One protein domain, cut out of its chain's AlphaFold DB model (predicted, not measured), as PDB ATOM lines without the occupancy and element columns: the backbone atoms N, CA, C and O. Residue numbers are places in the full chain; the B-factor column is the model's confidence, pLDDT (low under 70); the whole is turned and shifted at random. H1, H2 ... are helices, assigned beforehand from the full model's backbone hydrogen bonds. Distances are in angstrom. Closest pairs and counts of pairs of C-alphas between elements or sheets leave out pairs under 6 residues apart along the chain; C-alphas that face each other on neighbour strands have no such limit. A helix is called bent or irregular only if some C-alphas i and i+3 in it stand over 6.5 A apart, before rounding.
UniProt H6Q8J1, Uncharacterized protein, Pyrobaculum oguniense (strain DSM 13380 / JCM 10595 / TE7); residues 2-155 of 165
ATOM      1  N   LYS A   2     210.650 191.536 134.133       84.94
ATOM      2  CA  LYS A   2     210.600 190.093 133.822       84.94
ATOM      3  C   LYS A   2     211.046 189.176 134.973       84.94
ATOM      4  O   LYS A   2     210.312 188.273 135.345       84.94
ATOM      5  N   LEU A   3     212.199 189.471 135.578       87.38
ATOM      6  CA  LEU A   3     212.711 188.730 136.740       87.38
ATOM      7  C   LEU A   3     211.764 188.798 137.945       87.38
ATOM      8  O   LEU A   3     211.516 187.784 138.579       87.38
ATOM      9  N   LEU A   4     211.203 189.978 138.228       87.19
ATOM     10  CA  LEU A   4     210.267 190.160 139.341       87.19
ATOM     11  C   LEU A   4     208.969 189.376 139.119       87.19
ATOM     12  O   LEU A   4     208.476 188.770 140.059       87.19
ATOM     13  N   ILE A   5     208.458 189.337 137.884       86.62
ATOM     14  CA  ILE A   5     207.308 188.495 137.527       86.62
ATOM     15  C   ILE A   5     207.640 187.028 137.808       86.62
ATOM     16  O   ILE A   5     206.882 186.380 138.512       86.62
ATOM     17  N   GLY A   6     208.802 186.538 137.362       88.44
ATOM     18  CA  GLY A   6     209.232 185.165 137.647       88.44
ATOM     19  C   GLY A   6     209.326 184.855 139.146       88.44
ATOM     20  O   GLY A   6     208.842 183.817 139.583       88.44
ATOM     21  N   ILE A   7     209.884 185.766 139.951       92.62
ATOM     22  CA  ILE A   7     209.971 185.596 141.412       92.62
ATOM     23  C   ILE A   7     208.574 185.532 142.038       92.62
ATOM     24  O   ILE A   7     208.279 184.600 142.780       92.62
ATOM     25  N   VAL A   8     207.700 186.496 141.736       90.69
ATOM     26  CA  VAL A   8     206.360 186.548 142.341       90.69
ATOM     27  C   VAL A   8     205.499 185.372 141.870       90.69
ATOM     28  O   VAL A   8     204.798 184.774 142.681       90.69
ATOM     29  N   SER A   9     205.602 184.966 140.603       90.31
ATOM     30  CA  SER A   9     204.950 183.759 140.085       90.31
ATOM     31  C   SER A   9     205.450 182.485 140.767       90.31
ATOM     32  O   SER A   9     204.633 181.628 141.085       90.31
ATOM     33  N   ALA A  10     206.752 182.365 141.049       93.38
ATOM     34  CA  ALA A  10     207.289 181.234 141.804       93.38
ATOM     35  C   ALA A  10     206.742 181.189 143.234       93.38
ATOM     36  O   ALA A  10     206.344 180.127 143.700       93.38
ATOM     37  N   LEU A  11     206.691 182.338 143.916       93.00
ATOM     38  CA  LEU A  11     206.137 182.432 145.266       93.00
ATOM     39  C   LEU A  11     204.648 182.073 145.285       93.00
ATOM     40  O   LEU A  11     204.228 181.303 146.143       93.00
ATOM     41  N   LEU A  12     203.871 182.561 144.314       90.88
ATOM     42  CA  LEU A  12     202.460 182.201 144.157       90.88
ATOM     43  C   LEU A  12     202.282 180.700 143.952       90.88
ATOM     44  O   LEU A  12     201.525 180.069 144.679       90.88
ATOM     45  N   GLN A  13     203.011 180.121 142.996       91.81
ATOM     46  CA  GLN A  13     202.959 178.685 142.736       91.81
ATOM     47  C   GLN A  13     203.343 177.895 143.989       91.81
ATOM     48  O   GLN A  13     202.614 176.989 144.373       91.81
ATOM     49  N   TYR A  14     204.428 178.269 144.670       92.44
ATOM     50  CA  TYR A  14     204.866 177.591 145.889       92.44
ATOM     51  C   TYR A  14     203.775 177.589 146.963       92.44
ATOM     52  O   TYR A  14     203.522 176.542 147.549       92.44
ATOM     53  N   GLN A  15     203.106 178.724 147.189       90.31
ATOM     54  CA  GLN A  15     202.023 178.802 148.172       90.31
ATOM     55  C   GLN A  15     200.822 177.935 147.786       90.31
ATOM     56  O   GLN A  15     200.305 177.224 148.641       90.31
ATOM     57  N   LEU A  16     200.444 177.906 146.504       88.44
ATOM     58  CA  LEU A  16     199.390 177.012 146.005       88.44
ATOM     59  C   LEU A  16     199.764 175.531 146.207       88.44
ATOM     60  O   LEU A  16     198.938 174.728 146.625       88.44
ATOM     61  N   PHE A  17     201.031 175.152 145.995       90.31
ATOM     62  CA  PHE A  17     201.503 173.794 146.294       90.31
ATOM     63  C   PHE A  17     201.499 173.495 147.799       90.31
ATOM     64  O   PHE A  17     201.058 172.422 148.204       90.31
ATOM     65  N   ALA A  18     202.001 174.411 148.626       88.00
ATOM     66  CA  ALA A  18     202.183 174.199 150.061       88.00
ATOM     67  C   ALA A  18     200.856 174.167 150.836       88.00
ATOM     68  O   ALA A  18     200.718 173.382 151.776       88.00
ATOM     69  N   ALA A  19     199.885 174.993 150.441       81.62
ATOM     70  CA  ALA A  19     198.572 175.067 151.076       81.62
ATOM     71  C   ALA A  19     197.645 173.909 150.665       81.62
ATOM     72  O   ALA A  19     196.763 173.514 151.430       81.62
ATOM     73  N   HIS A  20     197.853 173.322 149.485       83.00
ATOM     74  CA  HIS A  20     196.940 172.324 148.945       83.00
ATOM     75  C   HIS A  20     197.197 170.917 149.534       83.00
ATOM     76  O   HIS A  20     198.322 170.408 149.499       83.00
ATOM     77  N   PRO A  21     196.155 170.191 149.995       80.44
ATOM     78  CA  PRO A  21     196.304 168.936 150.748       80.44
ATOM     79  C   PRO A  21     196.992 167.803 149.973       80.44
ATOM     80  O   PRO A  21     197.728 167.010 150.562       80.44
ATOM     81  N   ILE A  22     196.762 167.736 148.658       82.06
ATOM     82  CA  ILE A  22     197.409 166.779 147.746       82.06
ATOM     83  C   ILE A  22     198.729 167.331 147.191       82.06
ATOM     84  O   ILE A  22     199.750 166.651 147.250       82.06
ATOM     85  N   LEU A  23     198.741 168.563 146.667       85.75
ATOM     86  CA  LEU A  23     199.930 169.106 146.009       85.75
ATOM     87  C   LEU A  23     201.102 169.351 146.972       85.75
ATOM     88  O   LEU A  23     202.245 169.314 146.521       85.75
ATOM     89  N   ARG A  24     200.874 169.470 148.287       87.94
ATOM     90  CA  ARG A  24     201.958 169.552 149.289       87.94
ATOM     91  C   ARG A  24     202.901 168.344 149.284       87.94
ATOM     92  O   ARG A  24     204.015 168.421 149.809       87.94
ATOM     93  N   LEU A  25     202.474 167.228 148.685       88.00
ATOM     94  CA  LEU A  25     203.325 166.063 148.468       88.00
ATOM     95  C   LEU A  25     204.504 166.391 147.547       88.00
ATOM     96  O   LEU A  25     205.584 165.867 147.776       88.00
ATOM     97  N   TYR A  26     204.348 167.281 146.561       87.88
ATOM     98  CA  TYR A  26     205.445 167.658 145.664       87.88
ATOM     99  C   TYR A  26     206.598 168.342 146.414       87.88
ATOM    100  O   TYR A  26     207.708 167.810 146.343       87.88
ATOM    101  N   PRO A  27     206.375 169.433 147.186       89.62
ATOM    102  CA  PRO A  27     207.403 169.978 148.065       89.62
ATOM    103  C   PRO A  27     208.013 168.916 148.978       89.62
ATOM    104  O   PRO A  27     209.228 168.796 149.038       89.62
ATOM    105  N   SER A  28     207.181 168.091 149.620       88.06
ATOM    106  CA  SER A  28     207.648 167.087 150.587       88.06
ATOM    107  C   SER A  28     208.550 166.020 149.956       88.06
ATOM    108  O   SER A  28     209.560 165.637 150.540       88.06
ATOM    109  N   LEU A  29     208.201 165.536 148.761       90.56
ATOM    110  CA  LEU A  29     208.964 164.517 148.039       90.56
ATOM    111  C   LEU A  29     210.282 165.076 147.509       90.56
ATOM    112  O   LEU A  29     211.324 164.435 147.645       90.56
ATOM    113  N   VAL A  30     210.244 166.267 146.912       91.62
ATOM    114  CA  VAL A  30     211.439 166.899 146.342       91.62
ATOM    115  C   VAL A  30     212.396 167.327 147.450       91.62
ATOM    116  O   VAL A  30     213.588 167.037 147.358       91.62
ATOM    117  N   ASP A  31     211.888 167.928 148.524       91.88
ATOM    118  CA  ASP A  31     212.717 168.333 149.659       91.88
ATOM    119  C   ASP A  31     213.263 167.119 150.425       91.88
ATOM    120  O   ASP A  31     214.407 167.134 150.877       91.88
ATOM    121  N   GLY A  32     212.492 166.029 150.522       90.62
ATOM    122  CA  GLY A  32     212.955 164.772 151.116       90.62
ATOM    123  C   GLY A  32     214.080 164.095 150.325       90.62
ATOM    124  O   GLY A  32     214.930 163.435 150.918       90.62
ATOM    125  N   ALA A  33     214.114 164.272 149.000       92.19
ATOM    126  CA  ALA A  33     215.126 163.673 148.130       92.19
ATOM    127  C   ALA A  33     216.366 164.558 147.921       92.19
ATOM    128  O   ALA A  33     217.477 164.039 147.820       92.19
ATOM    129  N   ALA A  34     216.188 165.878 147.825       90.44
ATOM    130  CA  ALA A  34     217.238 166.826 147.432       90.44
ATOM    131  C   ALA A  34     217.651 167.808 148.544       90.44
ATOM    132  O   ALA A  34     218.598 168.574 148.364       90.44
ATOM    133  N   GLY A  35     216.981 167.768 149.696       91.06
ATOM    134  CA  GLY A  35     217.250 168.608 150.858       91.06
ATOM    135  C   GLY A  35     216.221 169.731 151.055       91.06
ATOM    136  O   GLY A  35     215.476 170.070 150.132       91.06
ATOM    137  N   PRO A  36     216.170 170.333 152.258       89.88
ATOM    138  CA  PRO A  36     215.167 171.340 152.598       89.88
ATOM    139  C   PRO A  36     215.178 172.535 151.634       89.88
ATOM    140  O   PRO A  36     216.224 173.150 151.415       89.88
ATOM    141  N   GLY A  37     214.011 172.893 151.087       88.19
ATOM    142  CA  GLY A  37     213.855 174.037 150.184       88.19
ATOM    143  C   GLY A  37     214.284 173.788 148.735       88.19
ATOM    144  O   GLY A  37     214.271 174.728 147.932       88.19
ATOM    145  N   ALA A  38     214.633 172.554 148.364       91.56
ATOM    146  CA  ALA A  38     214.978 172.200 146.990       91.56
ATOM    147  C   ALA A  38     213.821 172.474 146.018       91.56
ATOM    148  O   ALA A  38     214.040 173.041 144.946       91.56
ATOM    149  N   PHE A  39     212.583 172.154 146.403       93.12
ATOM    150  CA  PHE A  39     211.399 172.426 145.591       93.12
ATOM    151  C   PHE A  39     211.231 173.920 145.324       93.12
ATOM    152  O   PHE A  39     211.071 174.334 144.174       93.12
ATOM    153  N   ALA A  40     211.330 174.742 146.373       91.50
ATOM    154  CA  ALA A  40     211.239 176.194 146.255       91.50
ATOM    155  C   ALA A  40     212.345 176.753 145.345       91.50
ATOM    156  O   ALA A  40     212.071 177.588 144.482       91.50
ATOM    157  N   GLY A  41     213.576 176.254 145.488       91.75
ATOM    158  CA  GLY A  41     214.710 176.642 144.648       91.75
ATOM    159  C   GLY A  41     214.502 176.296 143.173       91.75
ATOM    160  O   GLY A  41     214.667 177.157 142.307       91.75
ATOM    161  N   VAL A  42     214.077 175.065 142.874       93.19
ATOM    162  CA  VAL A  42     213.787 174.618 141.502       93.19
ATOM    163  C   VAL A  42     212.654 175.439 140.892       93.19
ATOM    164  O   VAL A  42     212.773 175.907 139.757       93.19
ATOM    165  N   LEU A  43     211.578 175.663 141.646       92.75
ATOM    166  CA  LEU A  43     210.429 176.437 141.189       92.75
ATOM    167  C   LEU A  43     210.812 177.892 140.896       92.75
ATOM    168  O   LEU A  43     210.413 178.441 139.864       92.75
ATOM    169  N   LEU A  44     211.635 178.496 141.758       94.56
ATOM    170  CA  LEU A  44     212.157 179.850 141.586       94.56
ATOM    171  C   LEU A  44     213.030 179.964 140.335       94.56
ATOM    172  O   LEU A  44     212.781 180.824 139.490       94.56
ATOM    173  N   LEU A  45     214.021 179.082 140.188       95.12
ATOM    174  CA  LEU A  45     214.927 179.086 139.038       95.12
ATOM    175  C   LEU A  45     214.172 178.862 137.727       95.12
ATOM    176  O   LEU A  45     214.407 179.577 136.754       95.12
ATOM    177  N   THR A  46     213.220 177.929 137.721       92.38
ATOM    178  CA  THR A  46     212.402 177.616 136.544       92.38
ATOM    179  C   THR A  46     211.548 178.811 136.135       92.38
ATOM    180  O   THR A  46     211.566 179.218 134.972       92.38
ATOM    181  N   ASN A  47     210.846 179.440 137.081       91.69
ATOM    182  CA  ASN A  47     210.019 180.607 136.779       91.69
ATOM    183  C   ASN A  47     210.858 181.817 136.354       91.69
ATOM    184  O   ASN A  47     210.472 182.513 135.419       91.69
ATOM    185  N   ILE A  48     212.023 182.052 136.966       91.62
ATOM    186  CA  ILE A  48     212.952 183.105 136.532       91.62
ATOM    187  C   ILE A  48     213.438 182.843 135.100       91.62
ATOM    188  O   ILE A  48     213.412 183.755 134.267       91.62
ATOM    189  N   ALA A  49     213.847 181.608 134.796       91.88
ATOM    190  CA  ALA A  49     214.341 181.221 133.478       91.88
ATOM    191  C   ALA A  49     213.263 181.383 132.395       91.88
ATOM    192  O   ALA A  49     213.520 181.989 131.352       91.88
ATOM    193  N   ILE A  50     212.040 180.914 132.665       86.62
ATOM    194  CA  ILE A  50     210.893 181.087 131.766       86.62
ATOM    195  C   ILE A  50     210.579 182.574 131.609       86.62
ATOM    196  O   ILE A  50     210.507 183.072 130.484       86.62
ATOM    197  N   ALA A  51     210.457 183.315 132.712       86.75
ATOM    198  CA  ALA A  51     210.038 184.711 132.682       86.75
ATOM    199  C   ALA A  51     211.044 185.638 131.988       86.75
ATOM    200  O   ALA A  51     210.646 186.667 131.435       86.75
ATOM    201  N   ALA A  52     212.332 185.277 131.947       86.56
ATOM    202  CA  ALA A  52     213.351 186.022 131.206       86.56
ATOM    203  C   ALA A  52     212.990 186.183 129.715       86.56
ATOM    204  O   ALA A  52     213.216 187.249 129.124       86.56
ATOM    205  N   ARG A  53     212.370 185.157 129.118       84.81
ATOM    206  CA  ARG A  53     211.910 185.172 127.720       84.81
ATOM    207  C   ARG A  53     210.403 185.393 127.610       84.81
ATOM    208  O   ARG A  53     209.982 186.260 126.848       84.81
ATOM    209  N   HIS A  54     209.622 184.694 128.427       83.75
ATOM    210  CA  HIS A  54     208.163 184.632 128.376       83.75
ATOM    211  C   HIS A  54     207.549 184.908 129.765       83.75
ATOM    212  O   HIS A  54     207.076 183.991 130.436       83.75
ATOM    213  N   PRO A  55     207.544 186.174 130.231       81.19
ATOM    214  CA  PRO A  55     207.014 186.535 131.553       81.19
ATOM    215  C   PRO A  55     205.526 186.206 131.710       81.19
ATOM    216  O   PRO A  55     205.091 185.858 132.803       81.19
ATOM    217  N   GLN A  56     204.765 186.265 130.615       82.81
ATOM    218  CA  GLN A  56     203.348 185.908 130.595       82.81
ATOM    219  C   GLN A  56     203.129 184.435 130.914       82.81
ATOM    220  O   GLN A  56     202.273 184.125 131.724       82.81
ATOM    221  N   THR A  57     203.943 183.532 130.361       82.56
ATOM    222  CA  THR A  57     203.819 182.093 130.623       82.56
ATOM    223  C   THR A  57     203.927 181.793 132.114       82.56
ATOM    224  O   THR A  57     203.048 181.145 132.661       82.56
ATOM    225  N   SER A  58     204.939 182.339 132.794       85.62
ATOM    226  CA  SER A  58     205.130 182.148 134.240       85.62
ATOM    227  C   SER A  58     203.938 182.666 135.066       85.62
ATOM    228  O   SER A  58     203.451 181.973 135.964       85.62
ATOM    229  N   ALA A  59     203.408 183.842 134.715       84.44
ATOM    230  CA  ALA A  59     202.247 184.423 135.381       84.44
ATOM    231  C   ALA A  59     200.952 183.634 135.124       84.44
ATOM    232  O   ALA A  59     200.227 183.309 136.064       84.44
ATOM    233  N   THR A  60     200.695 183.256 133.871       83.12
ATOM    234  CA  THR A  60     199.521 182.469 133.482       83.12
ATOM    235  C   THR A  60     199.550 181.072 134.091       83.12
ATOM    236  O   THR A  60     198.500 180.583 134.485       83.12
ATOM    237  N   THR A  61     200.715 180.434 134.237       84.25
ATOM    238  CA  THR A  61     200.817 179.138 134.929       84.25
ATOM    239  C   THR A  61     200.382 179.247 136.391       84.25
ATOM    240  O   THR A  61     199.630 178.396 136.857       84.25
ATOM    241  N   ALA A  62     200.782 180.312 137.099       86.38
ATOM    242  CA  ALA A  62     200.329 180.551 138.472       86.38
ATOM    243  C   ALA A  62     198.806 180.773 138.542       86.38
ATOM    244  O   ALA A  62     198.134 180.193 139.391       86.38
ATOM    245  N   LEU A  63     198.251 181.560 137.613       86.56
ATOM    246  CA  LEU A  63     196.807 181.791 137.526       86.56
ATOM    247  C   LEU A  63     196.027 180.510 137.197       86.56
ATOM    248  O   LEU A  63     194.991 180.256 137.799       86.56
ATOM    249  N   MET A  64     196.520 179.689 136.270       83.94
ATOM    250  CA  MET A  64     195.873 178.428 135.900       83.94
ATOM    251  C   MET A  64     195.889 177.417 137.045       83.94
ATOM    252  O   MET A  64     194.897 176.720 137.233       83.94
ATOM    253  N   LEU A  65     196.966 177.364 137.835       86.25
ATOM    254  CA  LEU A  65     197.012 176.549 139.051       86.25
ATOM    255  C   LEU A  65     195.933 176.981 140.050       86.25
ATOM    256  O   LEU A  65     195.200 176.130 140.546       86.25
ATOM    257  N   TYR A  66     195.768 178.288 140.263       85.94
ATOM    258  CA  TYR A  66     194.698 178.809 141.117       85.94
ATOM    259  C   TYR A  66     193.297 178.489 140.574       85.94
ATOM    260  O   TYR A  66     192.428 178.047 141.320       85.94
ATOM    261  N   ILE A  67     193.061 178.674 139.270       84.75
ATOM    262  CA  ILE A  67     191.768 178.355 138.643       84.75
ATOM    263  C   ILE A  67     191.462 176.860 138.768       84.75
ATOM    264  O   ILE A  67     190.319 176.499 139.038       84.75
ATOM    265  N   ALA A  68     192.461 175.992 138.592       83.19
ATOM    266  CA  ALA A  68     192.294 174.553 138.761       83.19
ATOM    267  C   ALA A  68     191.915 174.198 140.205       83.19
ATOM    268  O   ALA A  68     190.986 173.422 140.412       83.19
ATOM    269  N   GLU A  69     192.569 174.805 141.196       82.69
ATOM    270  CA  GLU A  69     192.225 174.636 142.611       82.69
ATOM    271  C   GLU A  69     190.797 175.115 142.911       82.69
ATOM    272  O   GLU A  69     189.998 174.377 143.489       82.69
ATOM    273  N   ALA A  70     190.426 176.304 142.432       82.12
ATOM    274  CA  ALA A  70     189.082 176.846 142.605       82.12
ATOM    275  C   ALA A  70     188.002 176.007 141.898       82.12
ATOM    276  O   ALA A  70     186.894 175.856 142.414       82.12
ATOM    277  N   ALA A  71     188.317 175.438 140.732       80.81
ATOM    278  CA  ALA A  71     187.425 174.535 140.018       80.81
ATOM    279  C   ALA A  71     187.232 173.222 140.785       80.81
ATOM    280  O   ALA A  71     186.102 172.749 140.899       80.81
ATOM    281  N   LEU A  72     188.302 172.658 141.352       77.88
ATOM    282  CA  LEU A  72     188.222 171.442 142.160       77.88
ATOM    283  C   LEU A  72     187.436 171.658 143.456       77.88
ATOM    284  O   LEU A  72     186.731 170.750 143.869       77.88
ATOM    285  N   ALA A  73     187.497 172.850 144.054       76.25
ATOM    286  CA  ALA A  73     186.691 173.219 145.220       76.25
ATOM    287  C   ALA A  73     185.238 173.621 144.874       76.25
ATOM    288  O   ALA A  73     184.446 173.939 145.765       76.25
ATOM    289  N   SER A  74     184.860 173.646 143.590       76.81
ATOM    290  CA  SER A  74     183.544 174.122 143.158       76.81
ATOM    291  C   SER A  74     182.424 173.143 143.538       76.81
ATOM    292  O   SER A  74     182.476 171.974 143.136       76.81
ATOM    293  N   PRO A  75     181.335 173.610 144.184       75.25
ATOM    294  CA  PRO A  75     180.169 172.774 144.485       75.25
ATOM    295  C   PRO A  75     179.572 172.097 143.246       75.25
ATOM    296  O   PRO A  75     179.056 170.987 143.332       75.25
ATOM    297  N   LEU A  76     179.673 172.747 142.082       77.06
ATOM    298  CA  LEU A  76     179.169 172.220 140.817       77.06
ATOM    299  C   LEU A  76     179.981 171.010 140.342       77.06
ATOM    300  O   LEU A  76     179.408 170.043 139.852       77.06
ATOM    301  N   VAL A  77     181.304 171.032 140.520       74.12
ATOM    302  CA  VAL A  77     182.171 169.899 140.166       74.12
ATOM    303  C   VAL A  77     181.963 168.747 141.150       74.12
ATOM    304  O   VAL A  77     181.818 167.602 140.727       74.12
ATOM    305  N   HIS A  78     181.836 169.049 142.444       72.44
ATOM    306  CA  HIS A  78     181.503 168.059 143.475       72.44
ATOM    307  C   HIS A  78     180.121 167.413 143.291       72.44
ATOM    308  O   HIS A  78     179.911 166.281 143.719       72.44
ATOM    309  N   ALA A  79     179.181 168.100 142.636       76.62
ATOM    310  CA  ALA A  79     177.880 167.529 142.292       76.62
ATOM    311  C   ALA A  79     177.963 166.469 141.176       76.62
ATOM    312  O   ALA A  79     177.054 165.653 141.044       76.62
ATOM    313  N   ILE A  80     179.036 166.478 140.374       82.25
ATOM    314  CA  ILE A  80     179.213 165.602 139.203       82.25
ATOM    315  C   ILE A  80     180.254 164.504 139.477       82.25
ATOM    316  O   ILE A  80     180.158 163.412 138.918       82.25
ATOM    317  N   ALA A  81     181.230 164.760 140.351       74.25
ATOM    318  CA  ALA A  81     182.275 163.812 140.713       74.25
ATOM    319  C   ALA A  81     182.459 163.742 142.241       74.25
ATOM    320  O   ALA A  81     182.562 164.787 142.888       74.25
ATOM    321  N   PRO A  82     182.570 162.534 142.834       72.81
ATOM    322  CA  PRO A  82     182.886 162.368 144.249       72.81
ATOM    323  C   PRO A  82     184.359 162.720 144.493       72.81
ATOM    324  O   PRO A  82     185.234 161.855 144.540       72.81
ATOM    325  N   LEU A  83     184.642 164.015 144.598       72.00
ATOM    326  CA  LEU A  83     185.961 164.542 144.922       72.00
ATOM    327  C   LEU A  83     186.112 164.705 146.441       72.00
ATOM    328  O   LEU A  83     185.132 165.032 147.123       72.00
ATOM    329  N   PRO A  84     187.326 164.505 146.988       73.19
ATOM    330  CA  PRO A  84     187.601 164.826 148.384       73.19
ATOM    331  C   PRO A  84     187.320 166.309 148.627       73.19
ATOM    332  O   PRO A  84     187.690 167.142 147.804       73.19
ATOM    333  N   GLN A  85     186.666 166.641 149.746       72.44
ATOM    334  CA  GLN A  85     186.429 168.038 150.114       72.44
ATOM    335  C   GLN A  85     187.769 168.767 150.239       72.44
ATOM    336  O   GLN A  85     188.616 168.401 151.057       72.44
ATOM    337  N   LEU A  86     187.955 169.780 149.399       72.19
ATOM    338  CA  LEU A  86     189.107 170.668 149.447       72.19
ATOM    339  C   LEU A  86     188.766 171.908 150.278       72.19
ATOM    340  O   LEU A  86     187.600 172.313 150.322       72.19
ATOM    341  N   PRO A  87     189.760 172.518 150.947       75.50
ATOM    342  CA  PRO A  87     189.569 173.833 151.537       75.50
ATOM    343  C   PRO A  87     189.165 174.843 150.447       75.50
ATOM    344  O   PRO A  87     189.535 174.670 149.282       75.50
ATOM    345  N   PRO A  88     188.405 175.893 150.800       76.25
ATOM    346  CA  PRO A  88     188.082 176.945 149.850       76.25
ATOM    347  C   PRO A  88     189.371 177.623 149.348       76.25
ATOM    348  O   PRO A  88     190.303 177.811 150.134       76.25
ATOM    349  N   PRO A  89     189.435 177.997 148.057       76.31
ATOM    350  CA  PRO A  89     190.613 178.634 147.481       76.31
ATOM    351  C   PRO A  89     190.843 180.020 148.102       76.31
ATOM    352  O   PRO A  89     189.907 180.806 148.253       76.31
ATOM    353  N   ASP A  90     192.099 180.349 148.405       82.38
ATOM    354  CA  ASP A  90     192.473 181.639 148.998       82.38
ATOM    355  C   ASP A  90     192.260 182.793 147.997       82.38
ATOM    356  O   ASP A  90     192.902 182.879 146.943       82.38
ATOM    357  N   LEU A  91     191.351 183.710 148.331       81.06
ATOM    358  CA  LEU A  91     191.009 184.865 147.498       81.06
ATOM    359  C   LEU A  91     192.192 185.822 147.289       81.06
ATOM    360  O   LEU A  91     192.305 186.438 146.221       81.06
ATOM    361  N   TRP A  92     193.099 185.937 148.261       83.19
ATOM    362  CA  TRP A  92     194.282 186.788 148.164       83.19
ATOM    363  C   TRP A  92     195.296 186.219 147.174       83.19
ATOM    364  O   TRP A  92     195.828 186.965 146.348       83.19
ATOM    365  N   LEU A  93     195.514 184.899 147.184       83.94
ATOM    366  CA  LEU A  93     196.370 184.235 146.194       83.94
ATOM    367  C   LEU A  93     195.796 184.365 144.779       83.94
ATOM    368  O   LEU A  93     196.538 184.688 143.847       83.94
ATOM    369  N   GLY A  94     194.478 184.210 144.624       83.44
ATOM    370  CA  GLY A  94     193.794 184.431 143.347       83.44
ATOM    371  C   GLY A  94     193.962 185.854 142.828       83.44
ATOM    372  O   GLY A  94     194.358 186.075 141.681       83.44
ATOM    373  N   THR A  95     193.739 186.834 143.703       82.94
ATOM    374  CA  THR A  95     193.902 188.258 143.384       82.94
ATOM    375  C   THR A  95     195.336 188.572 142.962       82.94
ATOM    376  O   THR A  95     195.560 189.232 141.944       82.94
ATOM    377  N   ALA A  96     196.325 188.059 143.694       84.31
ATOM    378  CA  ALA A  96     197.731 188.238 143.359       84.31
ATOM    379  C   ALA A  96     198.091 187.593 142.007       84.31
ATOM    380  O   ALA A  96     198.770 188.223 141.194       84.31
ATOM    381  N   ALA A  97     197.593 186.387 141.717       84.94
ATOM    382  CA  ALA A  97     197.822 185.714 140.436       84.94
ATOM    383  C   ALA A  97     197.242 186.497 139.246       84.94
ATOM    384  O   ALA A  97     197.903 186.637 138.209       84.94
ATOM    385  N   VAL A  98     196.047 187.078 139.406       85.12
ATOM    386  CA  VAL A  98     195.446 187.978 138.410       85.12
ATOM    387  C   VAL A  98     196.325 189.213 138.209       85.12
ATOM    388  O   VAL A  98     196.707 189.511 137.076       85.12
ATOM    389  N   LEU A  99     196.712 189.903 139.287       83.19
ATOM    390  CA  LEU A  99     197.531 191.121 139.214       83.19
ATOM    391  C   LEU A  99     198.889 190.884 138.543       83.19
ATOM    392  O   LEU A  99     199.321 191.690 137.720       83.19
ATOM    393  N   VAL A 100     199.554 189.767 138.840       85.44
ATOM    394  CA  VAL A 100     200.836 189.410 138.212       85.44
ATOM    395  C   VAL A 100     200.649 189.077 136.731       85.44
ATOM    396  O   VAL A 100     201.462 189.499 135.904       85.44
ATOM    397  N   THR A 101     199.556 188.400 136.366       85.44
ATOM    398  CA  THR A 101     199.203 188.135 134.960       85.44
ATOM    399  C   THR A 101     198.985 189.436 134.200       85.44
ATOM    400  O   THR A 101     199.585 189.646 133.144       85.44
ATOM    401  N   VAL A 102     198.231 190.366 134.779       80.00
ATOM    402  CA  VAL A 102     198.048 191.713 134.236       80.00
ATOM    403  C   VAL A 102     199.375 192.448 134.082       80.00
ATOM    404  O   VAL A 102     199.665 192.970 133.005       80.00
ATOM    405  N   ALA A 103     200.214 192.466 135.119       79.62
ATOM    406  CA  ALA A 103     201.513 193.130 135.066       79.62
ATOM    407  C   ALA A 103     202.426 192.530 133.982       79.62
ATOM    408  O   ALA A 103     203.178 193.252 133.325       79.62
ATOM    409  N   SER A 104     202.334 191.218 133.746       78.94
ATOM    410  CA  SER A 104     203.059 190.538 132.667       78.94
ATOM    411  C   SER A 104     202.528 190.872 131.266       78.94
ATOM    412  O   SER A 104     203.291 190.869 130.296       78.94
ATOM    413  N   ALA A 105     201.241 191.214 131.156       74.50
ATOM    414  CA  ALA A 105     200.582 191.629 129.920       74.50
ATOM    415  C   ALA A 105     200.733 193.134 129.621       74.50
ATOM    416  O   ALA A 105     200.626 193.541 128.466       74.50
ATOM    417  N   ALA A 106     201.029 193.961 130.631       64.88
ATOM    418  CA  ALA A 106     201.225 195.419 130.546       64.88
ATOM    419  C   ALA A 106     202.412 195.882 129.680       64.88
ATOM    420  O   ALA A 106     202.544 197.073 129.400       64.88
ATOM    421  N   GLY A 107     203.210 194.961 129.136       55.66
ATOM    422  CA  GLY A 107     204.066 195.235 127.982       55.66
ATOM    423  C   GLY A 107     203.264 195.383 126.679       55.66
ATOM    424  O   GLY A 107     203.329 194.501 125.831       55.66
ATOM    425  N   GLY A 108     202.516 196.481 126.516       51.16
ATOM    426  CA  GLY A 108     201.724 196.793 125.313       51.16
ATOM    427  C   GLY A 108     200.303 197.291 125.622       51.16
ATOM    428  O   GLY A 108     199.829 197.183 126.749       51.16
ATOM    429  N   ALA A 109     199.599 197.831 124.616       49.16
ATOM    430  CA  ALA A 109     198.273 198.460 124.773       49.16
ATOM    431  C   ALA A 109     197.201 197.540 125.404       49.16
ATOM    432  O   ALA A 109     196.315 198.014 126.113       49.16
ATOM    433  N   HIS A 110     197.321 196.224 125.214       52.31
ATOM    434  CA  HIS A 110     196.405 195.227 125.776       52.31
ATOM    435  C   HIS A 110     196.515 195.087 127.299       52.31
ATOM    436  O   HIS A 110     195.528 194.773 127.964       52.31
ATOM    437  N   GLY A 111     197.679 195.353 127.889       50.41
ATOM    438  CA  GLY A 111     197.835 195.194 129.328       50.41
ATOM    439  C   GLY A 111     197.335 196.377 130.158       50.41
ATOM    440  O   GLY A 111     197.031 196.198 131.332       50.41
ATOM    441  N   ILE A 112     197.131 197.550 129.544       52.78
ATOM    442  CA  ILE A 112     196.390 198.656 130.175       52.78
ATOM    443  C   ILE A 112     194.906 198.277 130.299       52.78
ATOM    444  O   ILE A 112     194.314 198.451 131.363       52.78
ATOM    445  N   TYR A 113     194.328 197.661 129.263       53.19
ATOM    446  CA  TYR A 113     192.949 197.157 129.286       53.19
ATOM    447  C   TYR A 113     192.757 196.025 130.313       53.19
ATOM    448  O   TYR A 113     191.810 196.041 131.101       53.19
ATOM    449  N   LEU A 114     193.706 195.085 130.387       51.75
ATOM    450  CA  LEU A 114     193.727 194.045 131.423       51.75
ATOM    451  C   LEU A 114     193.899 194.629 132.839       51.75
ATOM    452  O   LEU A 114     193.275 194.153 133.781       51.75
ATOM    453  N   SER A 115     194.678 195.704 133.004       52.16
ATOM    454  CA  SER A 115     194.822 196.365 134.311       52.16
ATOM    455  C   SER A 115     193.567 197.097 134.770       52.16
ATOM    456  O   SER A 115     193.222 197.037 135.949       52.16
ATOM    457  N   ALA A 116     192.830 197.703 133.837       52.91
ATOM    458  CA  ALA A 116     191.554 198.345 134.124       52.91
ATOM    459  C   ALA A 116     190.462 197.326 134.499       52.91
ATOM    460  O   ALA A 116     189.588 197.637 135.304       52.91
ATOM    461  N   THR A 117     190.530 196.104 133.962       55.34
ATOM    462  CA  THR A 117     189.567 195.023 134.247       55.34
ATOM    463  C   THR A 117     189.925 194.188 135.480       55.34
ATOM    464  O   THR A 117     189.032 193.588 136.073       55.34
ATOM    465  N   ALA A 118     191.186 194.190 135.925       50.22
ATOM    466  CA  ALA A 118     191.618 193.538 137.167       50.22
ATOM    467  C   ALA A 118     191.537 194.430 138.419       50.22
ATOM    468  O   ALA A 118     191.470 193.910 139.534       50.22
ATOM    469  N   ALA A 119     191.509 195.759 138.267       54.44
ATOM    470  CA  ALA A 119     191.324 196.690 139.385       54.44
ATOM    471  C   ALA A 119     190.051 196.417 140.227       54.44
ATOM    472  O   ALA A 119     190.143 196.476 141.453       54.44
ATOM    473  N   PRO A 120     188.898 196.040 139.637       54.94
ATOM    474  CA  PRO A 120     187.719 195.616 140.390       54.94
ATOM    475  C   PRO A 120     187.940 194.361 141.240       54.94
ATOM    476  O   PRO A 120     187.352 194.261 142.308       54.94
ATOM    477  N   VAL A 121     188.794 193.426 140.808       55.44
ATOM    478  CA  VAL A 121     189.081 192.184 141.554       55.44
ATOM    479  C   VAL A 121     189.925 192.489 142.790       55.44
ATOM    480  O   VAL A 121     189.596 192.046 143.887       55.44
ATOM    481  N   ALA A 122     190.958 193.324 142.640       53.22
ATOM    482  CA  ALA A 122     191.759 193.794 143.770       53.22
ATOM    483  C   ALA A 122     190.942 194.654 144.750       53.22
ATOM    484  O   ALA A 122     191.122 194.549 145.962       53.22
ATOM    485  N   LEU A 123     190.019 195.473 144.234       53.16
ATOM    486  CA  LEU A 123     189.100 196.263 145.049       53.16
ATOM    487  C   LEU A 123     188.082 195.373 145.780       53.16
ATOM    488  O   LEU A 123     187.838 195.590 146.960       53.16
ATOM    489  N   ALA A 124     187.526 194.358 145.115       54.56
ATOM    490  CA  ALA A 124     186.597 193.414 145.728       54.56
ATOM    491  C   ALA A 124     187.266 192.617 146.855       54.56
ATOM    492  O   ALA A 124     186.694 192.526 147.937       54.56
ATOM    493  N   ALA A 125     188.494 192.128 146.651       54.00
ATOM    494  CA  ALA A 125     189.262 191.451 147.696       54.00
ATOM    495  C   ALA A 125     189.544 192.370 148.899       54.00
ATOM    496  O   ALA A 125     189.371 191.960 150.040       54.00
ATOM    497  N   ALA A 126     189.886 193.642 148.662       54.88
ATOM    498  CA  ALA A 126     190.114 194.622 149.729       54.88
ATOM    499  C   ALA A 126     188.838 195.035 150.495       54.88
ATOM    500  O   ALA A 126     188.934 195.556 151.606       54.88
ATOM    501  N   LEU A 127     187.654 194.838 149.906       53.75
ATOM    502  CA  LEU A 127     186.359 195.147 150.520       53.75
ATOM    503  C   LEU A 127     185.786 193.978 151.339       53.75
ATOM    504  O   LEU A 127     184.847 194.193 152.110       53.75
ATOM    505  N   ILE A 128     186.341 192.767 151.212       57.69
ATOM    506  CA  ILE A 128     185.974 191.629 152.061       57.69
ATOM    507  C   ILE A 128     186.553 191.885 153.450       57.69
ATOM    508  O   ILE A 128     187.759 191.863 153.682       57.69
ATOM    509  N   LYS A 129     185.656 192.193 154.384       46.34
ATOM    510  CA  LYS A 129     185.970 192.553 155.765       46.34
ATOM    511  C   LYS A 129     186.155 191.289 156.611       46.34
ATOM    512  O   LYS A 129     185.436 191.087 157.583       46.34
ATOM    513  N   GLU A 130     187.091 190.432 156.226       55.09
ATOM    514  CA  GLU A 130     187.530 189.311 157.056       55.09
ATOM    515  C   GLU A 130     188.860 189.681 157.717       55.09
ATOM    516  O   GLU A 130     189.767 190.222 157.086       55.09
ATOM    517  N   THR A 131     188.951 189.490 159.034       50.62
ATOM    518  CA  THR A 131     190.223 189.602 159.755       50.62
ATOM    519  C   THR A 131     191.174 188.553 159.193       50.62
ATOM    520  O   THR A 131     190.847 187.371 159.329       50.62
ATOM    521  N   PRO A 132     192.322 188.946 158.611       54.44
ATOM    522  CA  PRO A 132     193.192 187.988 157.961       54.44
ATOM    523  C   PRO A 132     193.669 186.945 158.960       54.44
ATOM    524  O   PRO A 132     194.219 187.294 160.012       54.44
ATOM    525  N   THR A 133     193.465 185.668 158.657       61.06
ATOM    526  CA  THR A 133     194.090 184.591 159.425       61.06
ATOM    527  C   THR A 133     195.611 184.625 159.226       61.06
ATOM    528  O   THR A 133     196.118 185.202 158.263       61.06
ATOM    529  N   ALA A 134     196.383 184.002 160.122       52.62
ATOM    530  CA  ALA A 134     197.851 184.037 160.055       52.62
ATOM    531  C   ALA A 134     198.432 183.504 158.720       52.62
ATOM    532  O   ALA A 134     199.554 183.859 158.355       52.62
ATOM    533  N   GLY A 135     197.675 182.685 157.979       55.19
ATOM    534  CA  GLY A 135     198.036 182.208 156.638       55.19
ATOM    535  C   GLY A 135     197.861 183.252 155.526       55.19
ATOM    536  O   GLY A 135     198.604 183.237 154.547       55.19
ATOM    537  N   GLU A 136     196.957 184.217 155.698       66.62
ATOM    538  CA  GLU A 136     196.596 185.209 154.672       66.62
ATOM    539  C   GLU A 136     197.616 186.348 154.539       66.62
ATOM    540  O   GLU A 136     197.630 187.065 153.536       66.62
ATOM    541  N   HIS A 137     198.532 186.503 155.503       76.38
ATOM    542  CA  HIS A 137     199.588 187.520 155.447       76.38
ATOM    543  C   HIS A 137     200.456 187.405 154.188       76.38
ATOM    544  O   HIS A 137     200.857 188.421 153.612       76.38
ATOM    545  N   MET A 138     200.725 186.178 153.733       79.06
ATOM    546  CA  MET A 138     201.491 185.953 152.509       79.06
ATOM    547  C   MET A 138     200.684 186.328 151.262       79.06
ATOM    548  O   MET A 138     201.217 186.977 150.363       79.06
ATOM    549  N   GLY A 139     199.396 185.974 151.221       76.44
ATOM    550  CA  GLY A 139     198.494 186.365 150.140       76.44
ATOM    551  C   GLY A 139     198.414 187.886 149.992       76.44
ATOM    552  O   GLY A 139     198.611 188.413 148.898       76.44
ATOM    553  N   ILE A 140     198.250 188.610 151.102       79.31
ATOM    554  CA  ILE A 140     198.240 190.082 151.128       79.31
ATOM    555  C   ILE A 140     199.572 190.658 150.627       79.31
ATOM    556  O   ILE A 140     199.580 191.564 149.790       79.31
ATOM    557  N   ALA A 141     200.710 190.125 151.087       80.81
ATOM    558  CA  ALA A 141     202.028 190.565 150.624       80.81
ATOM    559  C   ALA A 141     202.197 190.371 149.105       80.81
ATOM    560  O   ALA A 141     202.729 191.247 148.417       80.81
ATOM    561  N   LEU A 142     201.693 189.258 148.565       83.06
ATOM    562  CA  LEU A 142     201.712 188.967 147.131       83.06
ATOM    563  C   LEU A 142     200.752 189.863 146.341       83.06
ATOM    564  O   LEU A 142     201.091 190.267 145.229       83.06
ATOM    565  N   VAL A 143     199.607 190.250 146.912       81.50
ATOM    566  CA  VAL A 143     198.718 191.261 146.316       81.50
ATOM    567  C   VAL A 143     199.418 192.611 146.236       81.50
ATOM    568  O   VAL A 143     199.433 193.216 145.166       81.50
ATOM    569  N   ILE A 144     200.067 193.063 147.314       81.12
ATOM    570  CA  ILE A 144     200.843 194.315 147.320       81.12
ATOM    571  C   ILE A 144     201.941 194.264 146.251       81.12
ATOM    572  O   ILE A 144     202.092 195.207 145.470       81.12
ATOM    573  N   ALA A 145     202.672 193.149 146.160       79.75
ATOM    574  CA  ALA A 145     203.676 192.945 145.120       79.75
ATOM    575  C   ALA A 145     203.061 192.993 143.709       79.75
ATOM    576  O   ALA A 145     203.605 193.657 142.827       79.75
ATOM    577  N   GLY A 146     201.907 192.355 143.499       75.69
ATOM    578  CA  GLY A 146     201.147 192.407 142.251       75.69
ATOM    579  C   GLY A 146     200.737 193.832 141.869       75.69
ATOM    580  O   GLY A 146     200.989 194.255 140.742       75.69
ATOM    581  N   VAL A 147     200.185 194.609 142.806       79.69
ATOM    582  CA  VAL A 147     199.819 196.022 142.594       79.69
ATOM    583  C   VAL A 147     201.043 196.854 142.211       79.69
ATOM    584  O   VAL A 147     200.990 197.615 141.244       79.69
ATOM    585  N   LEU A 148     202.165 196.686 142.917       80.44
ATOM    586  CA  LEU A 148     203.418 197.372 142.593       80.44
ATOM    587  C   LEU A 148     203.909 197.006 141.190       80.44
ATOM    588  O   LEU A 148     204.314 197.887 140.432       80.44
ATOM    589  N   LEU A 149     203.835 195.729 140.810       80.69
ATOM    590  CA  LEU A 149     204.197 195.282 139.467       80.69
ATOM    591  C   LEU A 149     203.300 195.906 138.395       80.69
ATOM    592  O   LEU A 149     203.819 196.358 137.374       80.69
ATOM    593  N   VAL A 150     201.988 195.994 138.635       75.69
ATOM    594  CA  VAL A 150     201.049 196.687 137.739       75.69
ATOM    595  C   VAL A 150     201.396 198.174 137.633       75.69
ATOM    596  O   VAL A 150     201.471 198.695 136.524       75.69
ATOM    597  N   ALA A 151     201.681 198.852 138.747       74.56
ATOM    598  CA  ALA A 151     202.041 200.271 138.760       74.56
ATOM    599  C   ALA A 151     203.343 200.557 137.987       74.56
ATOM    600  O   ALA A 151     203.405 201.495 137.184       74.56
ATOM    601  N   ILE A 152     204.366 199.713 138.177       75.00
ATOM    602  CA  ILE A 152     205.633 199.789 137.436       75.00
ATOM    603  C   ILE A 152     205.380 199.548 135.943       75.00
ATOM    604  O   ILE A 152     205.936 200.260 135.102       75.00
ATOM    605  N   ALA A 153     204.530 198.579 135.599       74.00
ATOM    606  CA  ALA A 153     204.226 198.255 134.212       74.00
ATOM    607  C   ALA A 153     203.400 199.336 133.501       74.00
ATOM    608  O   ALA A 153     203.680 199.655 132.347       74.00
ATOM    609  N   ALA A 154     202.466 199.974 134.208       69.06
ATOM    610  CA  ALA A 154     201.705 201.127 133.729       69.06
ATOM    611  C   ALA A 154     202.554 202.411 133.609       69.06
ATOM    612  O   ALA A 154     202.106 203.407 133.040       69.06
ATOM    613  N   GLY A 155     203.796 202.403 134.107       63.44
ATOM    614  CA  GLY A 155     204.723 203.520 133.974       63.44
ATOM    615  C   GLY A 155     204.446 204.674 134.935       63.44
ATOM    616  O   GLY A 155     204.729 205.817 134.584       63.44
TER     617      GLY A 155
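Overview. This is residues 2 to 155 of the 165 residues of an uncharacterized protein of Pyrobaculum oguniense (strain DSM 13380 / JCM 10595 / TE7) (UniProt H6Q8J1). Five roughly aligned helices form a bundle, with H6 in its middle and H1, H4, H7 and H8 around it. H3 packs along H1, H2 stands crosswise where it joins H1 to H3, and short H5 lies beyond the end of H4. The printed part has 154 residues, with eight named helices, H1 to H8 in chain order, and no named strand; its class is all helix. It is compact, with a radius of gyration of the C-alphas of 15.8 A and spans of 43 by 37 by 31 A.

Along the chain. Find C-alpha 109 at (198.273, 198.460, 124.773); from there H7, the longest helix, runs 28.6 A through residues 109 to 127, with a kink of 28 degrees near residue 117. It is neither bent nor irregular, but only just: C-alphas 117 and 120 are 6.4 A apart. Look next at H6, residues 91 to 105, 21.1 A, and H8, residues 136 to 153, 25.4 A, ending at C-alpha 153 at (204.226, 198.255, 134.212). H1, residues 2 to 19, 25.8 A, begins at C-alpha 2 at (210.600, 190.093, 133.822). H4 is residues 55 to 72, 26.3 A; H3 is residues 38 to 53, 23.4 A; H2 is residues 25 to 34 and H5 residues 75 to 78.

Arrangement. Start from H7, which touches H6 as a helical hairpin at a shallow tilt of 15 degrees; the closest C-alphas, of Ala 105 and Gly 111, are 4.5 A apart. H6 touches H8, the same way at 18 degrees, closest at C-alphas 96 and 143, 4.3 A. H6 touches H4, opposite ways at 29 degrees, closest at C-alphas 59 and 101, 4.8 A. The hub is H1, which touches five helices, among them H6, closest at C-alphas 5 and 100, 6.6 A. H1 touches H3, opposite ways at a shallow tilt of 34.9 degrees, only just short of steep, closest at C-alphas 6 and 48, 4.4 A. H2 touches H3 about perpendicular, at 79 degrees, closest at C-alphas 31 and 38, 5.2 A. H5 touches no helix. In H1, H2, H4, H6 and H8 every O i to N i+4 pair is within hydrogen-bond range; H3 has 11 of 12, H7 12 of 15, and H5 is too short for one.

Size, cuts and confidence. The C-alphas farthest apart, of Pro 82 and Gly 155, are 47.7 A apart. The printed part has no cut. The link H5 to H6, residues 79 to 90, is long. The mean pLDDT of the printed part is 77.8; residues 106 to 136 and 154 to 155 are under 70.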